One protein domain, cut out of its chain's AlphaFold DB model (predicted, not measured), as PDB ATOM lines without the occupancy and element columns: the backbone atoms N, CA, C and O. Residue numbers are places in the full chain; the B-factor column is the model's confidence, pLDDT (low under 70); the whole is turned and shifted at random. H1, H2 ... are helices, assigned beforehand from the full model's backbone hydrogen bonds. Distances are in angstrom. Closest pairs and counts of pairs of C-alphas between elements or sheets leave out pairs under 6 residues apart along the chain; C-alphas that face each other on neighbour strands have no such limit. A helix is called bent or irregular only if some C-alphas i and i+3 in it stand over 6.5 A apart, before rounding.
ATOM      1  N   HIS A 420     -37.075 -29.819 -81.841       93.88
ATOM      2  CA  HIS A 420     -36.111 -29.299 -82.814       93.88
ATOM      3  C   HIS A 420     -36.392 -27.837 -83.176       93.88
ATOM      4  O   HIS A 420     -35.468 -27.020 -83.213       93.88
ATOM      5  N   LEU A 421     -37.663 -27.491 -83.426       93.75
ATOM      6  CA  LEU A 421     -38.048 -26.110 -83.719       93.75
ATOM      7  C   LEU A 421     -37.725 -25.202 -82.532       93.75
ATOM      8  O   LEU A 421     -37.095 -24.159 -82.710       93.75
ATOM      9  N   GLN A 422     -38.090 -25.628 -81.323       95.19
ATOM     10  CA  GLN A 422     -37.817 -24.875 -80.105       95.19
ATOM     11  C   GLN A 422     -36.321 -24.606 -79.919       95.19
ATOM     12  O   GLN A 422     -35.917 -23.458 -79.739       95.19
ATOM     13  N   GLU A 423     -35.488 -25.642 -80.000       95.38
ATOM     14  CA  GLU A 423     -34.041 -25.507 -79.835       95.38
ATOM     15  C   GLU A 423     -33.406 -24.636 -80.917       95.38
ATOM     16  O   GLU A 423     -32.495 -23.862 -80.624       95.38
ATOM     17  N   SER A 424     -33.906 -24.705 -82.153       94.75
ATOM     18  CA  SER A 424     -33.427 -23.847 -83.238       94.75
ATOM     19  C   SER A 424     -33.732 -22.377 -82.979       94.75
ATOM     20  O   SER A 424     -32.874 -21.518 -83.189       94.75
ATOM     21  N   LEU A 425     -34.926 -22.074 -82.467       95.44
ATOM     22  CA  LEU A 425     -35.313 -20.708 -82.123       95.44
ATOM     23  C   LEU A 425     -34.498 -20.180 -80.937       95.44
ATOM     24  O   LEU A 425     -33.981 -19.067 -81.015       95.44
ATOM     25  N   VAL A 426     -34.278 -20.996 -79.897       96.38
ATOM     26  CA  VAL A 426     -33.390 -20.642 -78.773       96.38
ATOM     27  C   VAL A 426     -31.966 -20.370 -79.274       96.38
ATOM     28  O   VAL A 426     -31.376 -19.344 -78.933       96.38
ATOM     29  N   ARG A 427     -31.420 -21.248 -80.128       95.88
ATOM     30  CA  ARG A 427     -30.079 -21.110 -80.722       95.88
ATOM     31  C   ARG A 427     -29.945 -19.801 -81.502       95.88
ATOM     32  O   ARG A 427     -28.947 -19.099 -81.345       95.88
ATOM     33  N   ARG A 428     -30.941 -19.464 -82.328       94.56
ATOM     34  CA  ARG A 428     -30.967 -18.233 -83.135       94.56
ATOM     35  C   ARG A 428     -31.015 -16.982 -82.263       94.56
ATOM     36  O   ARG A 428     -30.174 -16.113 -82.442       94.56
ATOM     37  N   GLU A 429     -31.903 -16.928 -81.271       95.69
ATOM     38  CA  GLU A 429     -31.996 -15.779 -80.354       95.69
ATOM     39  C   GLU A 429     -30.701 -15.558 -79.559       95.69
ATOM     40  O   GLU A 429     -30.265 -14.420 -79.388       95.69
ATOM     41  N   VAL A 430     -30.036 -16.630 -79.108       96.38
ATOM     42  CA  VAL A 430     -28.739 -16.506 -78.422       96.38
ATOM     43  C   VAL A 430     -27.659 -15.968 -79.365       96.38
ATOM     44  O   VAL A 430     -26.898 -15.083 -78.972       96.38
ATOM     45  N   ARG A 431     -27.582 -16.470 -80.606       94.94
ATOM     46  CA  ARG A 431     -26.597 -16.000 -81.599       94.94
ATOM     47  C   ARG A 431     -26.837 -14.545 -82.001       94.94
ATOM     48  O   ARG A 431     -25.883 -13.772 -82.045       94.94
ATOM     49  N   ASP A 432     -28.090 -14.159 -82.222       93.56
ATOM     50  CA  ASP A 432     -28.463 -12.776 -82.528       93.56
ATOM     51  C   ASP A 432     -28.118 -11.843 -81.359       93.56
ATOM     52  O   ASP A 432     -27.583 -10.749 -81.557       93.56
ATOM     53  N   PHE A 433     -28.347 -12.287 -80.118       95.69
ATOM     54  CA  PHE A 433     -27.964 -11.522 -78.935       95.69
ATOM     55  C   PHE A 433     -26.443 -11.400 -78.773       95.69
ATOM     56  O   PHE A 433     -25.963 -10.326 -78.402       95.69
ATOM     57  N   ALA A 434     -25.680 -12.457 -79.080       95.81
ATOM     58  CA  ALA A 434     -24.215 -12.438 -79.078       95.81
ATOM     59  C   ALA A 434     -23.662 -11.398 -80.059       95.81
ATOM     60  O   ALA A 434     -22.848 -10.563 -79.658       95.81
ATOM     61  N   ALA A 435     -24.206 -11.354 -81.283       93.19
ATOM     62  CA  ALA A 435     -23.813 -10.400 -82.323       93.19
ATOM     63  C   ALA A 435     -23.902  -8.936 -81.856       93.19
ATOM     64  O   ALA A 435     -23.129  -8.088 -82.301       93.19
ATOM     65  N   GLY A 436     -24.846  -8.639 -80.957       91.94
ATOM     66  CA  GLY A 436     -25.043  -7.318 -80.363       91.94
ATOM     67  C   GLY A 436     -24.293  -7.055 -79.048       91.94
ATOM     68  O   GLY A 436     -24.424  -5.956 -78.515       91.94
ATOM     69  N   ASN A 437     -23.549  -8.024 -78.494       93.00
ATOM     70  CA  ASN A 437     -22.974  -7.965 -77.140       93.00
ATOM     71  C   ASN A 437     -21.504  -8.429 -77.057       93.00
ATOM     72  O   ASN A 437     -21.131  -9.140 -76.123       93.00
ATOM     73  N   ASP A 438     -20.664  -7.989 -77.998       88.44
ATOM     74  CA  ASP A 438     -19.199  -8.181 -77.993       88.44
ATOM     75  C   ASP A 438     -18.723  -9.654 -77.975       88.44
ATOM     76  O   ASP A 438     -17.570  -9.928 -77.640       88.44
ATOM     77  N   VAL A 439     -19.584 -10.607 -78.354       92.19
ATOM     78  CA  VAL A 439     -19.229 -12.021 -78.547       92.19
ATOM     79  C   VAL A 439     -19.531 -12.403 -79.989       92.19
ATOM     80  O   VAL A 439     -20.643 -12.197 -80.467       92.19
ATOM     81  N   ASP A 440     -18.548 -12.964 -80.690       93.62
ATOM     82  CA  ASP A 440     -18.747 -13.446 -82.056       93.62
ATOM     83  C   ASP A 440     -19.802 -14.582 -82.059       93.62
ATOM     84  O   ASP A 440     -19.596 -15.592 -81.381       93.62
ATOM     85  N   PRO A 441     -20.925 -14.474 -82.801       92.38
ATOM     86  CA  PRO A 441     -21.903 -15.564 -82.955       92.38
ATOM     87  C   PRO A 441     -21.313 -16.852 -83.538       92.38
ATOM     88  O   PRO A 441     -21.962 -17.904 -83.522       92.38
ATOM     89  N   ASP A 442     -20.121 -16.734 -84.120       93.25
ATOM     90  CA  ASP A 442     -19.329 -17.784 -84.730       93.25
ATOM     91  C   ASP A 442     -18.129 -18.220 -83.872       93.25
ATOM     92  O   ASP A 442     -17.313 -19.039 -84.314       93.25
ATOM     93  N   ASP A 443     -18.058 -17.747 -82.627       92.94
ATOM     94  CA  ASP A 443     -17.081 -18.195 -81.645       92.94
ATOM     95  C   ASP A 443     -17.166 -19.728 -81.434       92.94
ATOM     96  O   ASP A 443     -18.249 -20.269 -81.171       92.94
ATOM     97  N   PRO A 444     -16.047 -20.473 -81.562       93.25
ATOM     98  CA  PRO A 444     -16.050 -21.928 -81.424       93.25
ATOM     99  C   PRO A 444     -16.531 -22.431 -80.059       93.25
ATOM    100  O   PRO A 444     -17.098 -23.521 -79.984       93.25
ATOM    101  N   GLU A 445     -16.304 -21.671 -78.988       93.00
ATOM    102  CA  GLU A 445     -16.681 -22.057 -77.631       93.00
ATOM    103  C   GLU A 445     -18.183 -21.870 -77.400       93.00
ATOM    104  O   GLU A 445     -18.839 -22.783 -76.887       93.00
ATOM    105  N   LEU A 446     -18.750 -20.753 -77.875       95.06
ATOM    106  CA  LEU A 446     -20.199 -20.536 -77.916       95.06
ATOM    107  C   LEU A 446     -20.897 -21.623 -78.740       95.06
ATOM    108  O   LEU A 446     -21.867 -22.212 -78.266       95.06
ATOM    109  N   ARG A 447     -20.396 -21.937 -79.944       94.06
ATOM    110  CA  ARG A 447     -20.965 -23.011 -80.778       94.06
ATOM    111  C   ARG A 447     -20.942 -24.358 -80.060       94.06
ATOM    112  O   ARG A 447     -21.983 -24.992 -79.938       94.06
ATOM    113  N   ALA A 448     -19.791 -24.754 -79.516       93.50
ATOM    114  CA  ALA A 448     -19.659 -26.024 -78.808       93.50
ATOM    115  C   ALA A 448     -20.573 -26.103 -77.572       93.50
ATOM    116  O   ALA A 448     -21.055 -27.184 -77.233       93.50
ATOM    117  N   LEU A 449     -20.797 -24.985 -76.877       95.00
ATOM    118  CA  LEU A 449     -21.754 -24.897 -75.774       95.00
ATOM    119  C   LEU A 449     -23.192 -25.089 -76.262       95.00
ATOM    120  O   LEU A 449     -23.925 -25.887 -75.677       95.00
ATOM    121  N   LEU A 450     -23.590 -24.386 -77.326       95.25
ATOM    122  CA  LEU A 450     -24.930 -24.507 -77.901       95.25
ATOM    123  C   LEU A 450     -25.182 -25.914 -78.447       95.25
ATOM    124  O   LEU A 450     -26.274 -26.428 -78.257       95.25
ATOM    125  N   ASP A 451     -24.183 -26.580 -79.023       92.50
ATOM    126  CA  ASP A 451     -24.303 -27.972 -79.479       92.50
ATOM    127  C   ASP A 451     -24.551 -28.958 -78.328       92.50
ATOM    128  O   ASP A 451     -25.237 -29.960 -78.518       92.50
ATOM    129  N   ARG A 452     -24.049 -28.670 -77.119       92.00
ATOM    130  CA  ARG A 452     -24.347 -29.476 -75.921       92.00
ATOM    131  C   ARG A 452     -25.714 -29.159 -75.316       92.00
ATOM    132  O   ARG A 452     -26.388 -30.073 -74.854       92.00
ATOM    133  N   CYS A 453     -26.109 -27.884 -75.290       93.69
ATOM    134  CA  CYS A 453     -27.379 -27.448 -74.693       93.69
ATOM    135  C   CYS A 453     -28.589 -27.705 -75.603       93.69
ATOM    136  O   CYS A 453     -29.696 -27.902 -75.111       93.69
ATOM    137  N   LEU A 454     -28.374 -27.614 -76.916       94.31
ATOM    138  CA  LEU A 454     -29.382 -27.585 -77.976       94.31
ATOM    139  C   LEU A 454     -28.978 -28.568 -79.093       94.31
ATOM    140  O   LEU A 454     -28.699 -28.130 -80.223       94.31
ATOM    141  N   PRO A 455     -28.867 -29.877 -78.786       90.38
ATOM    142  CA  PRO A 455     -28.335 -30.880 -79.708       90.38
ATOM    143  C   PRO A 455     -29.187 -31.074 -80.975       90.38
ATOM    144  O   PRO A 455     -28.703 -31.627 -81.962       90.38
ATOM    145  N   LEU A 456     -30.440 -30.610 -80.982       90.50
ATOM    146  CA  LEU A 456     -31.396 -30.755 -82.082       90.50
ATOM    147  C   LEU A 456     -31.639 -29.446 -82.858       90.50
ATOM    148  O   LEU A 456     -32.351 -29.453 -83.866       90.50
ATOM    149  N   GLY A 457     -31.042 -28.330 -82.423       82.94
ATOM    150  CA  GLY A 457     -31.354 -26.977 -82.905       82.94
ATOM    151  C   GLY A 457     -30.932 -26.640 -84.343       82.94
ATOM    152  O   GLY A 457     -31.343 -25.608 -84.874       82.94
ATOM    153  N   ASP A 458     -30.153 -27.494 -85.008       80.88
ATOM    154  CA  ASP A 458     -29.734 -27.271 -86.402       80.88
ATOM    155  C   ASP A 458     -30.776 -27.737 -87.436       80.88
ATOM    156  O   ASP A 458     -30.592 -27.540 -88.636       80.88
ATOM    157  N   ARG A 459     -31.864 -28.386 -86.998       73.56
ATOM    158  CA  ARG A 459     -32.793 -29.119 -87.876       73.56
ATOM    159  C   ARG A 459     -34.251 -28.766 -87.590       73.56
ATOM    160  O   ARG A 459     -35.012 -29.615 -87.146       73.56
ATOM    161  N   ALA A 460     -34.648 -27.520 -87.826       80.00
ATOM    162  CA  ALA A 460     -36.026 -27.088 -87.602       80.00
ATOM    163  C   ALA A 460     -36.870 -27.103 -88.877       80.00
ATOM    164  O   ALA A 460     -36.431 -26.670 -89.941       80.00
ATOM    165  N   LEU A 461     -38.118 -27.544 -88.734       85.44
ATOM    166  CA  LEU A 461     -39.157 -27.405 -89.744       85.44
ATOM    167  C   LEU A 461     -40.310 -26.586 -89.159       85.44
ATOM    168  O   LEU A 461     -40.720 -26.852 -88.028       85.44
ATOM    169  N   ASN A 851     -44.929 -15.777 -76.791       96.62
ATOM    170  CA  ASN A 851     -44.720 -16.301 -75.448       96.62
ATOM    171  C   ASN A 851     -44.114 -17.707 -75.465       96.62
ATOM    172  O   ASN A 851     -43.279 -17.969 -74.604       96.62
ATOM    173  N   ALA A 852     -44.434 -18.555 -76.449       96.69
ATOM    174  CA  ALA A 852     -43.826 -19.880 -76.552       96.69
ATOM    175  C   ALA A 852     -42.305 -19.821 -76.728       96.69
ATOM    176  O   ALA A 852     -41.550 -20.472 -76.000       96.69
ATOM    177  N   ILE A 853     -41.827 -18.940 -77.614       96.81
ATOM    178  CA  ILE A 853     -40.386 -18.707 -77.778       96.81
ATOM    179  C   ILE A 853     -39.793 -18.115 -76.497       96.81
ATOM    180  O   ILE A 853     -38.784 -18.609 -75.997       96.81
ATOM    181  N   LEU A 854     -40.411 -17.080 -75.924       97.12
ATOM    182  CA  LEU A 854     -39.865 -16.404 -74.743       97.12
ATOM    183  C   LEU A 854     -39.808 -17.318 -73.505       97.12
ATOM    184  O   LEU A 854     -38.845 -17.253 -72.739       97.12
ATOM    185  N   TYR A 855     -40.795 -18.194 -73.308       97.69
ATOM    186  CA  TYR A 855     -40.767 -19.187 -72.237       97.69
ATOM    187  C   TYR A 855     -39.763 -20.308 -72.501       97.69
ATOM    188  O   TYR A 855     -39.131 -20.768 -71.547       97.69
ATOM    189  N   ALA A 856     -39.535 -20.698 -73.759       97.06
ATOM    190  CA  ALA A 856     -38.407 -21.558 -74.099       97.06
ATOM    191  C   ALA A 856     -37.081 -20.887 -73.708       97.06
ATOM    192  O   ALA A 856     -36.307 -21.471 -72.953       97.06
ATOM    193  N   LEU A 857     -36.853 -19.621 -74.085       97.38
ATOM    194  CA  LEU A 857     -35.650 -18.884 -73.672       97.38
ATOM    195  C   LEU A 857     -35.475 -18.874 -72.148       97.38
ATOM    196  O   LEU A 857     -34.364 -19.097 -71.671       97.38
ATOM    197  N   ARG A 858     -36.558 -18.661 -71.382       96.00
ATOM    198  CA  ARG A 858     -36.542 -18.744 -69.910       96.00
ATOM    199  C   ARG A 858     -36.144 -20.129 -69.398       96.00
ATOM    200  O   ARG A 858     -35.315 -20.223 -68.497       96.00
ATOM    201  N   ALA A 859     -36.716 -21.193 -69.958       96.25
ATOM    202  CA  ALA A 859     -36.462 -22.559 -69.509       96.25
ATOM    203  C   ALA A 859     -34.981 -22.959 -69.661       96.25
ATOM    204  O   ALA A 859     -34.444 -23.643 -68.791       96.25
ATOM    205  N   TYR A 860     -34.305 -22.496 -70.719       96.62
ATOM    206  CA  TYR A 860     -32.898 -22.823 -70.995       96.62
ATOM    207  C   TYR A 860     -31.874 -21.948 -70.239       96.62
ATOM    208  O   TYR A 860     -30.682 -22.257 -70.274       96.62
ATOM    209  N   GLN A 861     -32.290 -20.891 -69.526       94.12
ATOM    210  CA  GLN A 861     -31.381 -19.908 -68.899       94.12
ATOM    211  C   GLN A 861     -30.320 -20.534 -67.989       94.12
ATOM    212  O   GLN A 861     -29.135 -20.195 -68.061       94.12
ATOM    213  N   ASP A 862     -30.747 -21.439 -67.113       92.62
ATOM    214  CA  ASP A 862     -29.858 -22.055 -66.132       92.62
ATOM    215  C   ASP A 862     -28.938 -23.095 -66.760       92.62
ATOM    216  O   ASP A 862     -27.803 -23.242 -66.314       92.62
ATOM    217  N   GLU A 863     -29.408 -23.789 -67.794       94.62
ATOM    218  CA  GLU A 863     -28.614 -24.769 -68.528       94.62
ATOM    219  C   GLU A 863     -27.495 -24.080 -69.316       94.62
ATOM    220  O   GLU A 863     -26.328 -24.452 -69.182       94.62
ATOM    221  N   LEU A 864     -27.817 -22.993 -70.024       95.44
ATOM    222  CA  LEU A 864     -26.833 -22.160 -70.721       95.44
ATOM    223  C   LEU A 864     -25.785 -21.599 -69.747       95.44
ATOM    224  O   LEU A 864     -24.583 -21.685 -69.998       95.44
ATOM    225  N   LEU A 865     -26.215 -21.086 -68.586       94.69
ATOM    226  CA  LEU A 865     -25.296 -20.626 -67.539       94.69
ATOM    227  C   LEU A 865     -24.458 -21.762 -66.942       94.69
ATOM    228  O   LEU A 865     -23.291 -21.549 -66.607       94.69
ATOM    229  N   ARG A 866     -25.036 -22.953 -66.755       93.44
ATOM    230  CA  ARG A 866     -24.340 -24.125 -66.213       93.44
ATOM    231  C   ARG A 866     -23.225 -24.573 -67.149       93.44
ATOM    232  O   ARG A 866     -22.120 -24.817 -66.667       93.44
ATOM    233  N   GLU A 867     -23.493 -24.642 -68.447       94.12
ATOM    234  CA  GLU A 867     -22.497 -25.010 -69.454       94.12
ATOM    235  C   GLU A 867     -21.453 -23.905 -69.670       94.12
ATOM    236  O   GLU A 867     -20.270 -24.207 -69.810       94.12
ATOM    237  N   ALA A 868     -21.832 -22.625 -69.579       94.69
ATOM    238  CA  ALA A 868     -20.886 -21.509 -69.681       94.69
ATOM    239  C   ALA A 868     -19.837 -21.513 -68.558       94.69
ATOM    240  O   ALA A 868     -18.695 -21.125 -68.775       94.69
ATOM    241  N   ARG A 869     -20.178 -22.009 -67.357       94.50
ATOM    242  CA  ARG A 869     -19.202 -22.189 -66.260       94.50
ATOM    243  C   ARG A 869     -18.146 -23.257 -66.556       94.50
ATOM    244  O   ARG A 869     -17.133 -23.288 -65.863       94.50
ATOM    245  N   GLN A 870     -18.405 -24.143 -67.514       90.88
ATOM    246  CA  GLN A 870     -17.527 -25.258 -67.884       90.88
ATOM    247  C   GLN A 870     -16.662 -24.949 -69.113       90.88
ATOM    248  O   GLN A 870     -15.860 -25.787 -69.518       90.88
ATOM    249  N   ALA A 871     -16.823 -23.760 -69.696       89.38
ATOM    250  CA  ALA A 871     -15.978 -23.239 -70.760       89.38
ATOM    251  C   ALA A 871     -14.500 -23.148 -70.319       89.38
ATOM    252  O   ALA A 871     -14.192 -23.004 -69.133       89.38
ATOM    253  N   ALA A 872     -13.579 -23.232 -71.277       87.50
ATOM    254  CA  ALA A 872     -12.162 -22.964 -71.072       87.50
ATOM    255  C   ALA A 872     -11.920 -21.493 -70.696       87.50
ATOM    256  O   ALA A 872     -11.115 -21.229 -69.800       87.50
ATOM    257  N   GLU A 873     -12.659 -20.558 -71.310       88.44
ATOM    258  CA  GLU A 873     -12.700 -19.141 -70.926       88.44
ATOM    259  C   GLU A 873     -14.129 -18.710 -70.520       88.44
ATOM    260  O   GLU A 873     -14.882 -18.158 -71.317       88.44
ATOM    261  N   PRO A 874     -14.543 -18.915 -69.252       88.81
ATOM    262  CA  PRO A 874     -15.933 -18.692 -68.842       88.81
ATOM    263  C   PRO A 874     -16.421 -17.240 -68.870       88.81
ATOM    264  O   PRO A 874     -17.609 -17.002 -69.073       88.81
ATOM    265  N   GLU A 875     -15.563 -16.255 -68.599       94.38
ATOM    266  CA  GLU A 875     -16.011 -14.882 -68.299       94.38
ATOM    267  C   GLU A 875     -16.778 -14.183 -69.444       94.38
ATOM    268  O   GLU A 875     -17.831 -13.593 -69.156       94.38
ATOM    269  N   PRO A 876     -16.349 -14.258 -70.722       93.69
ATOM    270  CA  PRO A 876     -17.120 -13.707 -71.839       93.69
ATOM    271  C   PRO A 876     -18.524 -14.317 -71.943       93.69
ATOM    272  O   PRO A 876     -19.517 -13.587 -71.975       93.69
ATOM    273  N   LEU A 877     -18.628 -15.650 -71.896       95.44
ATOM    274  CA  LEU A 877     -19.901 -16.366 -72.020       95.44
ATOM    275  C   LEU A 877     -20.804 -16.159 -70.797       95.44
ATOM    276  O   LEU A 877     -22.007 -15.948 -70.939       95.44
ATOM    277  N   LEU A 878     -20.247 -16.144 -69.584       96.62
ATOM    278  CA  LEU A 878     -21.004 -15.842 -68.367       96.62
ATOM    279  C   LEU A 878     -21.555 -14.417 -68.377       96.62
ATOM    280  O   LEU A 878     -22.670 -14.192 -67.907       96.62
ATOM    281  N   THR A 879     -20.790 -13.455 -68.893       96.25
ATOM    282  CA  THR A 879     -21.251 -12.072 -69.044       96.25
ATOM    283  C   THR A 879     -22.367 -11.984 -70.080       96.25
ATOM    284  O   THR A 879     -23.395 -11.360 -69.806       96.25
ATOM    285  N   LEU A 880     -22.201 -12.650 -71.227       96.94
ATOM    286  CA  LEU A 880     -23.214 -12.735 -72.277       96.94
ATOM    287  C   LEU A 880     -24.532 -13.306 -71.739       96.94
ATOM    288  O   LEU A 880     -25.567 -12.652 -71.840       96.94
ATOM    289  N   PHE A 881     -24.500 -14.485 -71.111       97.44
ATOM    290  CA  PHE A 881     -25.715 -15.156 -70.646       97.44
ATOM    291  C   PHE A 881     -26.380 -14.463 -69.455       97.44
ATOM    292  O   PHE A 881     -27.601 -14.497 -69.351       97.44
ATOM    293  N   LYS A 882     -25.636 -13.768 -68.582       96.62
ATOM    294  CA  LYS A 882     -26.255 -12.918 -67.547       96.62
ATOM    295  C   LYS A 882     -27.078 -11.791 -68.172       96.62
ATOM    296  O   LYS A 882     -28.245 -11.644 -67.820       96.62
ATOM    297  N   LYS A 883     -26.506 -11.062 -69.140       97.38
ATOM    298  CA  LYS A 883     -27.220 -10.004 -69.876       97.38
ATOM    299  C   LYS A 883     -28.402 -10.562 -70.672       97.38
ATOM    300  O   LYS A 883     -29.467  -9.954 -70.697       97.38
ATOM    301  N   PHE A 884     -28.228 -11.725 -71.303       97.00
ATOM    302  CA  PHE A 884     -29.300 -12.399 -72.036       97.00
ATOM    303  C   PHE A 884     -30.464 -12.758 -71.110       97.00
ATOM    304  O   PHE A 884     -31.616 -12.466 -71.417       97.00
ATOM    305  N   ASN A 885     -30.169 -13.321 -69.937       96.31
ATOM    306  CA  ASN A 885     -31.187 -13.692 -68.960       96.31
ATOM    307  C   ASN A 885     -31.926 -12.467 -68.416       96.31
ATOM    308  O   ASN A 885     -33.151 -12.504 -68.340       96.31
ATOM    309  N   GLU A 886     -31.212 -11.384 -68.090       96.50
ATOM    310  CA  GLU A 886     -31.820 -10.100 -67.710       96.50
ATOM    311  C   GLU A 886     -32.776  -9.612 -68.805       96.50
ATOM    312  O   GLU A 886     -33.942  -9.331 -68.527       96.50
ATOM    313  N   ARG A 887     -32.335  -9.633 -70.069       95.25
ATOM    314  CA  ARG A 887     -33.159  -9.226 -71.209       95.25
ATOM    315  C   ARG A 887     -34.412 -10.086 -71.377       95.25
ATOM    316  O   ARG A 887     -35.501  -9.559 -71.584       95.25
ATOM    317  N   VAL A 888     -34.297 -11.407 -71.278       95.38
ATOM    318  CA  VAL A 888     -35.457 -12.308 -71.369       95.38
ATOM    319  C   VAL A 888     -36.420 -12.078 -70.196       95.38
ATOM    320  O   VAL A 888     -37.634 -12.091 -70.387       95.38
ATOM    321  N   GLN A 889     -35.902 -11.812 -68.993       94.06
ATOM    322  CA  GLN A 889     -36.709 -11.528 -67.800       94.06
ATOM    323  C   GLN A 889     -37.451 -10.182 -67.870       94.06
ATOM    324  O   GLN A 889     -38.503 -10.047 -67.246       94.06
ATOM    325  N   GLU A 890     -36.951  -9.212 -68.642       94.00
ATOM    326  CA  GLU A 890     -37.680  -7.979 -68.975       94.00
ATOM    327  C   GLU A 890     -38.850  -8.233 -69.935       94.00
ATOM    328  O   GLU A 890     -39.887  -7.574 -69.836       94.00
ATOM    329  N   LEU A 891     -38.687  -9.176 -70.869       93.38
ATOM    330  CA  LEU A 891     -39.665  -9.459 -71.921       93.38
ATOM    331  C   LEU A 891     -40.804 -10.369 -71.456       93.38
ATOM    332  O   LEU A 891     -41.929 -10.226 -71.939       93.38
ATOM    333  N   ILE A 892     -40.530 -11.306 -70.547       94.50
ATOM    334  CA  ILE A 892     -41.534 -12.250 -70.056       94.50
ATOM    335  C   ILE A 892     -41.329 -12.580 -68.571       94.50
ATOM    336  O   ILE A 892     -40.222 -12.848 -68.092       94.50
ATOM    337  N   ALA A 893     -42.432 -12.569 -67.821       92.75
ATOM    338  CA  ALA A 893     -42.431 -12.883 -66.396       92.75
ATOM    339  C   ALA A 893     -42.113 -14.365 -66.134       92.75
ATOM    340  O   ALA A 893     -42.255 -15.213 -67.014       92.75
ATOM    341  N   ALA A 894     -41.722 -14.678 -64.897       94.25
ATOM    342  CA  ALA A 894     -41.582 -16.061 -64.453       94.25
ATOM    343  C   ALA A 894     -42.893 -16.844 -64.660       94.25
ATOM    344  O   ALA A 894     -43.974 -16.275 -64.466       94.25
ATOM    345  N   PRO A 895     -42.811 -18.129 -65.044       94.75
ATOM    346  CA  PRO A 895     -43.980 -18.906 -65.386       94.75
ATOM    347  C   PRO A 895     -44.837 -19.201 -64.151       94.75
ATOM    348  O   PRO A 895     -44.333 -19.552 -63.082       94.75
ATOM    349  N   VAL A 896     -46.146 -19.067 -64.332       93.38
ATOM    350  CA  VAL A 896     -47.208 -19.350 -63.359       93.38
ATOM    351  C   VAL A 896     -48.229 -20.304 -63.987       93.38
ATOM    352  O   VAL A 896     -48.060 -20.724 -65.129       93.38
ATOM    353  N   GLU A 897     -49.298 -20.653 -63.270       92.38
ATOM    354  CA  GLU A 897     -50.350 -21.548 -63.782       92.38
ATOM    355  C   GLU A 897     -50.977 -21.062 -65.106       92.38
ATOM    356  O   GLU A 897     -51.240 -21.865 -65.996       92.38
ATOM    357  N   ASP A 898     -51.116 -19.747 -65.294       93.69
ATOM    358  CA  ASP A 898     -51.645 -19.156 -66.531       93.69
ATOM    359  C   ASP A 898     -50.646 -19.163 -67.705       93.69
ATOM    360  O   ASP A 898     -51.041 -18.888 -68.836       93.69
TER     361      ASP A 898
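AT A GLANCE: This is residues 420 to 461 and 851 to 898 of the 1011 residues of the protein "SDR family oxidoreductase" of Microbispora bryophytorum (UniProt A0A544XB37). Two long antiparallel helices, H3 and H4, form a helical hairpin, and a second, looser pair, H1 and H2, is laid steeply across one side of it. H1 crosses the hairpin, while H2, beside H1 and running opposite to it, packs on residues 863 to 868 of H3. The printed part has 90 residues with four named helices, in the order H1, H2, H3, H4, and no named strand, and its class is all helix. It is compact, with a radius of gyration of the C-alphas of 12.5 A, and spans 40 by 29 by 22 A.

IN THESE COORDINATES: H3, residues 851 to 868, begins at C-alpha 851 at (-44.720, -16.301, -75.448) and measures 25.1 A from first to last C-alpha. It is irregular, with C-alphas 859 and 862 standing 7.4 A apart, and it has a kink of 41 degrees near residue 862. H4, residues 874 to 891, measures 25.7 A and ends at C-alpha 891 at (-39.665, -9.459, -71.921). H1, residues 420 to 435, measures 22.6 A and begins at C-alpha 420 at (-36.111, -29.299, -82.814). H2, residues 444 to 453, is the shortest, at 14.3 A.

HOW THE PARTS SIT: H3 is the hub and touches the three other helices. H3 and H4 form a hairpin at a shallow tilt of 21 degrees, opposite ways; their closest C-alphas, those of Ala 868 and Leu 877, are 5.7 A apart. Residues 422 to 426 of H1 touch residues 853 to 857 of H3, and the closest C-alphas, those of Val 426 and Leu 857, are 5.8 A apart. These two helices run the same way at a steep tilt of 68 degrees, only just short of about perpendicular. Residues 863 to 868 of H3 touch H2, with the C-alphas of Leu 449 and Glu 867 closest at 6.4 A; the tilt is steep, 64 degrees, opposite ways. H1 and H4 only just touch, with 3 pairs of C-alphas within 8 A, the closest being Ala 434 and Leu 880 at 6.9 A. H1 and H2 are close but not clearly touching: their closest C-alphas, those of Arg 427 and Leu 450, are 6.8 A apart. In H1, H2 and H4 every O i to N i+4 pair is within hydrogen-bond range; in H3 12 of 14 are.

THE WHOLE: The two C-alphas farthest apart, those of Ala 872 and Asp 898, are 39.9 A apart. Residues 462 to 850 are cut out and not printed, and C-alphas 461 and 851 stand 18.9 A apart across the cut. Of the links that are printed whole, H3 to H4 is tight and H1 to H2 is short. The mean pLDDT of the printed part is 93.5, and no printed residue of this model is under 70.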